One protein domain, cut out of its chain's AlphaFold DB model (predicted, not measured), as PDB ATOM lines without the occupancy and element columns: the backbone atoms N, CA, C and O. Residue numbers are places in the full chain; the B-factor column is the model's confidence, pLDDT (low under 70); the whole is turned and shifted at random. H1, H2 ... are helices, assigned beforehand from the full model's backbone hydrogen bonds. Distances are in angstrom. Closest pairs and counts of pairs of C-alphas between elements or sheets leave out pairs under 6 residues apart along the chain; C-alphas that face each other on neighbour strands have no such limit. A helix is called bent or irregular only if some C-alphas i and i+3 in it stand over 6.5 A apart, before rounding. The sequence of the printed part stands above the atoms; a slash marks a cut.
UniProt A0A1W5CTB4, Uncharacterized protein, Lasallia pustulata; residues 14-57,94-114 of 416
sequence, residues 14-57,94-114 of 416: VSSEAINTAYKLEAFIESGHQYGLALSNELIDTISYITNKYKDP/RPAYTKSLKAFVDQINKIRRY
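What this domain is: This is residues 14 to 57 and 94 to 114 of the 416 residues of an uncharacterized protein of Lasallia pustulata (UniProt A0A1W5CTB4). Three helices, H1, H3 and H4, cross one another at steep angles, their centres making a triangle: H3 and H4 each pack on H1 with a part of their length, and come near each other without closing the third side. The short helix H2 lies in the turn from H1 to H3 at one end of the body, where residues 30 to 35 stick out. The printed part has 65 residues with four named helices, in the order H1, H2, H3, H4, and no named strand; its class is all helix. It is compact, with a radius of gyration of the C-alphas of 11.3 A, and its rounded outline spans 32 by 23 by 21 A.

How they stand to each other: Start with H1, residues 16 to 30, and look next at H3, residues 41 to 53, which touches it with residues 47 to 51 alone. Their closest C-alphas are those of Ala 22 and Ile 47, 5.1 A apart, and the two helices run opposite ways at a steep tilt of 64 degrees. H4, residues 94 to 114, touches H1 with residues 100 to 107 alone. Here the closest C-alphas are those of Ala 18 and Phe 104, 5.8 A apart, and the helices run opposite ways at a steep tilt of 50 degrees. H3 and H4 are near each other, with 7 pairs of C-alphas within 10 A, the closest 8.3 A apart. H2, residues 33 to 36, is close to H1 but not clearly touching: the closest C-alphas, of Phe 28 and Gln 34, are 7.9 A apart. H2 is apart from H3 and from H4. In H1, H3 and H4 every O i to N i+4 pair is within hydrogen-bond range; H2 is too short for such a pair.

Where its parts are: Find C-alpha 16 at (-34.820, 41.806, -29.921); from there H1 runs 21.2 A to C-alpha 30 at (-43.953, 22.953, -26.709). H2 follows from His 33 to Gly 36; it is neither bent nor irregular, but only just: C-alphas 33 and 36 are 6.3 A apart. H3 runs 18.0 A from Asn 41 to Lys 53. H4, the longest helix, runs 30.2 A from Arg 94 to C-alpha 114 at (-18.320, 40.125, -24.635).

The domain as a whole: The two C-alphas farthest apart are those of Gly 32 and Tyr 114, at 33.9 A. Residues 58 to 93 are cut out, and C-alphas 57 and 94 are 22.8 A apart across the cut, which the link from H3 to H4 crosses. The links from H1 to H2 and from H2 to H3 are tight. The mean pLDDT of the printed part is 80.2; look for values under 70 at residues 34 to 37, 94, 96 to 97, 100 to 101 and 114.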
ATOM      1  N   VAL A  14     -29.902  41.615 -24.101       85.50
ATOM      2  CA  VAL A  14     -30.248  40.650 -25.154       85.50
ATOM      3  C   VAL A  14     -30.853  41.412 -26.344       85.50
ATOM      4  O   VAL A  14     -31.530  42.423 -26.159       85.50
ATOM      5  N   SER A  15     -30.579  40.969 -27.572       87.44
ATOM      6  CA  SER A  15     -31.152  41.557 -28.790       87.44
ATOM      7  C   SER A  15     -32.640  41.209 -28.929       87.44
ATOM      8  O   SER A  15     -33.075  40.124 -28.545       87.44
ATOM      9  N   SER A  16     -33.424  42.095 -29.550       84.00
ATOM     10  CA  SER A  16     -34.820  41.806 -29.921       84.00
ATOM     11  C   SER A  16     -34.937  40.577 -30.832       84.00
ATOM     12  O   SER A  16     -35.888  39.810 -30.714       84.00
ATOM     13  N   GLU A  17     -33.939  40.350 -31.687       84.06
ATOM     14  CA  GLU A  17     -33.818  39.167 -32.542       84.06
ATOM     15  C   GLU A  17     -33.627  37.872 -31.735       84.06
ATOM     16  O   GLU A  17     -34.316  36.885 -31.996       84.06
ATOM     17  N   ALA A  18     -32.757  37.862 -30.716       84.88
ATOM     18  CA  ALA A  18     -32.572  36.691 -29.859       84.88
ATOM     19  C   ALA A  18     -33.793  36.433 -28.963       84.88
ATOM     20  O   ALA A  18     -34.141  35.274 -28.761       84.88
ATOM     21  N   ILE A  19     -34.487  37.479 -28.495       90.06
ATOM     22  CA  ILE A  19     -35.764  37.346 -27.770       90.06
ATOM     23  C   ILE A  19     -36.833  36.724 -28.684       90.06
ATOM     24  O   ILE A  19     -37.427  35.710 -28.333       90.06
ATOM     25  N   ASN A  20     -37.034  37.270 -29.890       88.81
ATOM     26  CA  ASN A  20     -37.987  36.732 -30.869       88.81
ATOM     27  C   ASN A  20     -37.650  35.285 -31.275       88.81
ATOM     28  O   ASN A  20     -38.549  34.470 -31.480       88.81
ATOM     29  N   THR A  21     -36.360  34.949 -31.357       87.25
ATOM     30  CA  THR A  21     -35.915  33.581 -31.651       87.25
ATOM     31  C   THR A  21     -36.137  32.643 -30.464       87.25
ATOM     32  O   THR A  21     -36.562  31.517 -30.689       87.25
ATOM     33  N   ALA A  22     -35.942  33.088 -29.218       90.44
ATOM     34  CA  ALA A  22     -36.223  32.278 -28.031       90.44
ATOM     35  C   ALA A  22     -37.698  31.841 -27.972       90.44
ATOM     36  O   ALA A  22     -37.951  30.646 -27.880       90.44
ATOM     37  N   TYR A  23     -38.659  32.757 -28.150       92.19
ATOM     38  CA  TYR A  23     -40.090  32.401 -28.184       92.19
ATOM     39  C   TYR A  23     -40.445  31.429 -29.327       92.19
ATOM     40  O   TYR A  23     -41.241  30.513 -29.138       92.19
ATOM     41  N   LYS A  24     -39.814  31.562 -30.504       87.69
ATOM     42  CA  LYS A  24     -39.982  30.603 -31.617       87.69
ATOM     43  C   LYS A  24     -39.403  29.221 -31.313       87.69
ATOM     44  O   LYS A  24     -39.962  28.218 -31.748       87.69
ATOM     45  N   LEU A  25     -38.278  29.159 -30.601       87.38
ATOM     46  CA  LEU A  25     -37.681  27.897 -30.164       87.38
ATOM     47  C   LEU A  25     -38.517  27.250 -29.049       87.38
ATOM     48  O   LEU A  25     -38.691  26.038 -29.073       87.38
ATOM     49  N   GLU A  26     -39.074  28.044 -28.132       91.62
ATOM     50  CA  GLU A  26     -39.981  27.589 -27.071       91.62
ATOM     51  C   GLU A  26     -41.261  26.970 -27.647       91.62
ATOM     52  O   GLU A  26     -41.516  25.800 -27.392       91.62
ATOM     53  N   ALA A  27     -41.989  27.667 -28.527       86.50
ATOM     54  CA  ALA A  27     -43.189  27.120 -29.175       86.50
ATOM     55  C   ALA A  27     -42.909  25.824 -29.979       86.50
ATOM     56  O   ALA A  27     -43.718  24.893 -30.016       86.50
ATOM     57  N   PHE A  28     -41.725  25.710 -30.590       84.06
ATOM     58  CA  PHE A  28     -41.297  24.478 -31.262       84.06
ATOM     59  C   PHE A  28     -40.996  23.328 -30.275       84.06
ATOM     60  O   PHE A  28     -41.212  22.160 -30.594       84.06
ATOM     61  N   ILE A  29     -40.510  23.638 -29.070       85.25
ATOM     62  CA  ILE A  29     -40.298  22.666 -27.985       85.25
ATOM     63  C   ILE A  29     -41.641  22.254 -27.353       85.25
ATOM     64  O   ILE A  29     -41.822  21.074 -27.041       85.25
ATOM     65  N   GLU A  30     -42.589  23.187 -27.210       86.75
ATOM     66  CA  GLU A  30     -43.953  22.953 -26.709       86.75
ATOM     67  C   GLU A  30     -44.768  22.039 -27.640       86.75
ATOM     68  O   GLU A  30     -45.436  21.125 -27.163       86.75
ATOM     69  N   SER A  31     -44.652  22.196 -28.966       82.50
ATOM     70  CA  SER A  31     -45.350  21.360 -29.969       82.50
ATOM     71  C   SER A  31     -44.825  19.914 -30.096       82.50
ATOM     72  O   SER A  31     -45.124  19.217 -31.064       82.50
ATOM     73  N   GLY A  32     -44.032  19.428 -29.134       78.69
ATOM     74  CA  GLY A  32     -43.632  18.018 -29.025       78.69
ATOM     75  C   GLY A  32     -42.506  17.561 -29.964       78.69
ATOM     76  O   GLY A  32     -42.071  16.412 -29.880       78.69
ATOM     77  N   HIS A  33     -41.954  18.444 -30.802       71.50
ATOM     78  CA  HIS A  33     -40.911  18.127 -31.795       71.50
ATOM     79  C   HIS A  33     -39.507  17.835 -31.205       71.50
ATOM     80  O   HIS A  33     -38.515  17.737 -31.935       71.50
ATOM     81  N   GLN A  34     -39.412  17.654 -29.885       61.12
ATOM     82  CA  GLN A  34     -38.174  17.500 -29.113       61.12
ATOM     83  C   GLN A  34     -37.316  16.306 -29.576       61.12
ATOM     84  O   GLN A  34     -36.094  16.410 -29.664       61.12
ATOM     85  N   TYR A  35     -37.948  15.191 -29.957       52.69
ATOM     86  CA  TYR A  35     -37.278  13.933 -30.321       52.69
ATOM     87  C   TYR A  35     -36.364  14.008 -31.562       52.69
ATOM     88  O   TYR A  35     -35.587  13.089 -31.811       52.69
ATOM     89  N   GLY A  36     -36.447  15.078 -32.364       59.44
ATOM     90  CA  GLY A  36     -35.668  15.240 -33.597       59.44
ATOM     91  C   GLY A  36     -34.333  15.985 -33.456       59.44
ATOM     92  O   GLY A  36     -33.641  16.158 -34.469       59.44
ATOM     93  N   LEU A  37     -33.999  16.486 -32.258       60.75
ATOM     94  CA  LEU A  37     -32.917  17.451 -32.027       60.75
ATOM     95  C   LEU A  37     -32.199  17.203 -30.691       60.75
ATOM     96  O   LEU A  37     -32.808  17.250 -29.629       60.75
ATOM     97  N   ALA A  38     -30.874  17.050 -30.735       73.31
ATOM     98  CA  ALA A  38     -30.030  16.995 -29.540       73.31
ATOM     99  C   ALA A  38     -29.797  18.405 -28.954       73.31
ATOM    100  O   ALA A  38     -28.699  18.957 -29.037       73.31
ATOM    101  N   LEU A  39     -30.855  19.013 -28.408       80.56
ATOM    102  CA  LEU A  39     -30.761  20.249 -27.631       80.56
ATOM    103  C   LEU A  39     -30.113  19.941 -26.273       80.56
ATOM    104  O   LEU A  39     -30.549  19.034 -25.569       80.56
ATOM    105  N   SER A  40     -29.074  20.686 -25.897       83.81
ATOM    106  CA  SER A  40     -28.500  20.598 -24.552       83.81
ATOM    107  C   SER A  40     -29.405  21.292 -23.533       83.81
ATOM    108  O   SER A  40     -29.975  22.342 -23.834       83.81
ATOM    109  N   ASN A  41     -29.480  20.762 -22.306       81.44
ATOM    110  CA  ASN A  41     -30.265  21.363 -21.219       81.44
ATOM    111  C   ASN A  41     -29.914  22.849 -21.022       81.44
ATOM    112  O   ASN A  41     -30.811  23.677 -21.015       81.44
ATOM    113  N   GLU A  42     -28.619  23.199 -21.045       80.44
ATOM    114  CA  GLU A  42     -28.119  24.587 -20.991       80.44
ATOM    115  C   GLU A  42     -28.808  25.526 -22.003       80.44
ATOM    116  O   GLU A  42     -29.017  26.709 -21.722       80.44
ATOM    117  N   LEU A  43     -29.160  25.023 -23.191       85.12
ATOM    118  CA  LEU A  43     -29.835  25.805 -24.223       85.12
ATOM    119  C   LEU A  43     -31.340  25.923 -23.963       85.12
ATOM    120  O   LEU A  43     -31.898  26.987 -24.215       85.12
ATOM    121  N   ILE A  44     -31.972  24.874 -23.425       87.62
ATOM    122  CA  ILE A  44     -33.373  24.899 -22.978       87.62
ATOM    123  C   ILE A  44     -33.520  25.892 -21.816       87.62
ATOM    124  O   ILE A  44     -34.316  26.822 -21.911       87.62
ATOM    125  N   ASP A  45     -32.655  25.795 -20.803       86.62
ATOM    126  CA  ASP A  45     -32.573  26.728 -19.674       86.62
ATOM    127  C   ASP A  45     -32.361  28.180 -20.153       86.62
ATOM    128  O   ASP A  45     -32.981  29.114 -19.643       86.62
ATOM    129  N   THR A  46     -31.521  28.385 -21.178       89.06
ATOM    130  CA  THR A  46     -31.281  29.708 -21.785       89.06
ATOM    131  C   THR A  46     -32.510  30.244 -22.530       89.06
ATOM    132  O   THR A  46     -32.789  31.442 -22.446       89.06
ATOM    133  N   ILE A  47     -33.247  29.392 -23.250       90.31
ATOM    134  CA  ILE A  47     -34.502  29.766 -23.921       90.31
ATOM    135  C   ILE A  47     -35.530  30.174 -22.864       90.31
ATOM    136  O   ILE A  47     -35.968  31.324 -22.873       90.31
ATOM    137  N   SER A  48     -35.812  29.295 -21.896       91.44
ATOM    138  CA  SER A  48     -36.783  29.543 -20.828       91.44
ATOM    139  C   SER A  48     -36.412  30.742 -19.947       91.44
ATOM    140  O   SER A  48     -37.294  31.479 -19.514       91.44
ATOM    141  N   TYR A  49     -35.124  31.017 -19.710       90.44
ATOM    142  CA  TYR A  49     -34.704  32.250 -19.036       90.44
ATOM    143  C   TYR A  49     -35.104  33.500 -19.834       90.44
ATOM    144  O   TYR A  49     -35.597  34.471 -19.258       90.44
ATOM    145  N   ILE A  50     -34.906  33.503 -21.156       90.75
ATOM    146  CA  ILE A  50     -35.226  34.664 -21.994       90.75
ATOM    147  C   ILE A  50     -36.746  34.866 -22.079       90.75
ATOM    148  O   ILE A  50     -37.221  35.986 -21.886       90.75
ATOM    149  N   THR A  51     -37.518  33.807 -22.292       93.50
ATOM    150  CA  THR A  51     -38.981  33.897 -22.432       93.50
ATOM    151  C   THR A  51     -39.686  34.275 -21.122       93.50
ATOM    152  O   THR A  51     -40.680  34.999 -21.157       93.50
ATOM    153  N   ASN A  52     -39.119  33.914 -19.961       91.69
ATOM    154  CA  ASN A  52     -39.619  34.327 -18.639       91.69
ATOM    155  C   ASN A  52     -39.139  35.714 -18.160       91.69
ATOM    156  O   ASN A  52     -39.733  36.280 -17.240       91.69
ATOM    157  N   LYS A  53     -38.033  36.265 -18.689       89.56
ATOM    158  CA  LYS A  53     -37.448  37.536 -18.190       89.56
ATOM    159  C   LYS A  53     -37.636  38.735 -19.115       89.56
ATOM    160  O   LYS A  53     -37.511  39.875 -18.642       89.56
ATOM    161  N   TYR A  54     -37.943  38.516 -20.387       91.38
ATOM    162  CA  TYR A  54     -38.222  39.561 -21.375       91.38
ATOM    163  C   TYR A  54     -39.721  39.561 -21.718       91.38
ATOM    164  O   TYR A  54     -40.476  38.746 -21.202       91.38
ATOM    165  N   LYS A  55     -40.181  40.545 -22.499       92.12
ATOM    166  CA  LYS A  55     -41.578  40.608 -22.955       92.12
ATOM    167  C   LYS A  55     -41.668  40.019 -24.358       92.12
ATOM    168  O   LYS A  55     -40.804  40.320 -25.183       92.12
ATOM    169  N   ASP A  56     -42.730  39.263 -24.624       88.62
ATOM    170  CA  ASP A  56     -43.041  38.744 -25.956       88.62
ATOM    171  C   ASP A  56     -43.104  39.890 -26.996       88.62
ATOM    172  O   ASP A  56     -43.894  40.830 -26.830       88.62
ATOM    173  N   PRO A  57     -42.259  39.862 -28.049       83.81
ATOM    174  CA  PRO A  57     -42.274  40.839 -29.135       83.81
ATOM    175  C   PRO A  57     -43.399  40.600 -30.161       83.81
ATOM    176  O   PRO A  57     -43.464  41.309 -31.165       83.81
ATOM    177  N   ARG A  94     -37.413  22.541 -41.602       65.38
ATOM    178  CA  ARG A  94     -36.344  22.059 -40.710       65.38
ATOM    179  C   ARG A  94     -35.015  22.812 -40.933       65.38
ATOM    180  O   ARG A  94     -34.424  23.231 -39.938       65.38
ATOM    181  N   PRO A  95     -34.559  23.076 -42.175       71.31
ATOM    182  CA  PRO A  95     -33.507  24.053 -42.462       71.31
ATOM    183  C   PRO A  95     -33.729  25.452 -41.862       71.31
ATOM    184  O   PRO A  95     -32.791  26.001 -41.279       71.31
ATOM    185  N   ALA A  96     -34.929  26.037 -41.954       65.25
ATOM    186  CA  ALA A  96     -35.239  27.338 -41.346       65.25
ATOM    187  C   ALA A  96     -35.154  27.317 -39.805       65.25
ATOM    188  O   ALA A  96     -34.581  28.240 -39.213       65.25
ATOM    189  N   TYR A  97     -35.621  26.243 -39.157       68.44
ATOM    190  CA  TYR A  97     -35.409  26.017 -37.723       68.44
ATOM    191  C   TYR A  97     -33.911  25.934 -37.402       68.44
ATOM    192  O   TYR A  97     -33.407  26.692 -36.574       68.44
ATOM    193  N   THR A  98     -33.160  25.071 -38.097       70.50
ATOM    194  CA  THR A  98     -31.719  24.867 -37.862       70.50
ATOM    195  C   THR A  98     -30.907  26.149 -38.082       70.50
ATOM    196  O   THR A  98     -29.983  26.435 -37.318       70.50
ATOM    197  N   LYS A  99     -31.272  26.964 -39.079       75.19
ATOM    198  CA  LYS A  99     -30.690  28.292 -39.328       75.19
ATOM    199  C   LYS A  99     -30.954  29.255 -38.164       75.19
ATOM    200  O   LYS A  99     -30.033  29.954 -37.746       75.19
ATOM    201  N   SER A 100     -32.174  29.257 -37.627       68.94
ATOM    202  CA  SER A 100     -32.577  30.105 -36.493       68.94
ATOM    203  C   SER A 100     -31.885  29.681 -35.194       68.94
ATOM    204  O   SER A 100     -31.299  30.517 -34.508       68.94
ATOM    205  N   LEU A 101     -31.851  28.375 -34.906       69.38
ATOM    206  CA  LEU A 101     -31.129  27.794 -33.770       69.38
ATOM    207  C   LEU A 101     -29.636  28.155 -33.814       69.38
ATOM    208  O   LEU A 101     -29.074  28.593 -32.812       69.38
ATOM    209  N   LYS A 102     -28.998  28.036 -34.988       77.88
ATOM    210  CA  LYS A 102     -27.596  28.432 -35.165       77.88
ATOM    211  C   LYS A 102     -27.393  29.929 -34.915       77.88
ATOM    212  O   LYS A 102     -26.490  30.284 -34.163       77.88
ATOM    213  N   ALA A 103     -28.229  30.791 -35.496       74.00
ATOM    214  CA  ALA A 103     -28.139  32.238 -35.291       74.00
ATOM    215  C   ALA A 103     -28.282  32.619 -33.804       74.00
ATOM    216  O   ALA A 103     -27.499  33.423 -33.298       74.00
ATOM    217  N   PHE A 104     -29.216  31.989 -33.086       75.19
ATOM    218  CA  PHE A 104     -29.387  32.154 -31.641       75.19
ATOM    219  C   PHE A 104     -28.131  31.735 -30.862       75.19
ATOM    220  O   PHE A 104     -27.583  32.536 -30.105       75.19
ATOM    221  N   VAL A 105     -27.607  30.528 -31.106       76.75
ATOM    222  CA  VAL A 105     -26.379  30.023 -30.466       76.75
ATOM    223  C   VAL A 105     -25.166  30.915 -30.769       76.75
ATOM    224  O   VAL A 105     -24.370  31.193 -29.868       76.75
ATOM    225  N   ASP A 106     -25.028  31.426 -31.993       78.50
ATOM    226  CA  ASP A 106     -23.965  32.368 -32.364       78.50
ATOM    227  C   ASP A 106     -24.105  33.719 -31.626       78.50
ATOM    228  O   ASP A 106     -23.095  34.283 -31.180       78.50
ATOM    229  N   GLN A 107     -25.332  34.218 -31.407       72.75
ATOM    230  CA  GLN A 107     -25.584  35.431 -30.611       72.75
ATOM    231  C   GLN A 107     -25.331  35.225 -29.111       72.75
ATOM    232  O   GLN A 107     -24.634  36.044 -28.505       72.75
ATOM    233  N   ILE A 108     -25.778  34.116 -28.512       75.12
ATOM    234  CA  ILE A 108     -25.464  33.774 -27.112       75.12
ATOM    235  C   ILE A 108     -23.942  33.655 -26.920       75.12
ATOM    236  O   ILE A 108     -23.376  34.249 -25.998       75.12
ATOM    237  N   ASN A 109     -23.232  33.003 -27.848       76.38
ATOM    238  CA  ASN A 109     -21.769  32.927 -27.824       76.38
ATOM    239  C   ASN A 109     -21.072  34.277 -28.073       76.38
ATOM    240  O   ASN A 109     -19.927  34.465 -27.657       76.38
ATOM    241  N   LYS A 110     -21.717  35.241 -28.741       76.94
ATOM    242  CA  LYS A 110     -21.224  36.625 -28.863       76.94
ATOM    243  C   LYS A 110     -21.366  37.376 -27.533       76.94
ATOM    244  O   LYS A 110     -20.397  37.991 -27.093       76.94
ATOM    245  N   ILE A 111     -22.510  37.249 -26.854       71.69
ATOM    246  CA  ILE A 111     -22.757  37.827 -25.519       71.69
ATOM    247  C   ILE A 111     -21.773  37.245 -24.487       71.69
ATOM    248  O   ILE A 111     -21.096  38.002 -23.794       71.69
ATOM    249  N   ARG A 112     -21.605  35.914 -24.459       72.62
ATOM    250  CA  ARG A 112     -20.671  35.191 -23.572       72.62
ATOM    251  C   ARG A 112     -19.200  35.578 -23.792       72.62
ATOM    252  O   ARG A 112     -18.428  35.643 -22.837       72.62
ATOM    253  N   ARG A 113     -18.800  35.883 -25.033       73.56
ATOM    254  CA  ARG A 113     -17.464  36.434 -25.334       73.56
ATOM    255  C   ARG A 113     -17.319  37.886 -24.870       73.56
ATOM    256  O   ARG A 113     -16.272  38.240 -24.329       73.56
ATOM    257  N   TYR A 114     -18.349  38.716 -25.042       65.12
ATOM    258  CA  TYR A 114     -18.320  40.125 -24.635       65.12
ATOM    259  C   TYR A 114     -18.228  40.286 -23.109       65.12
ATOM    260  O   TYR A 114     -17.366  41.018 -22.622       65.12
TER     261      TYR A 114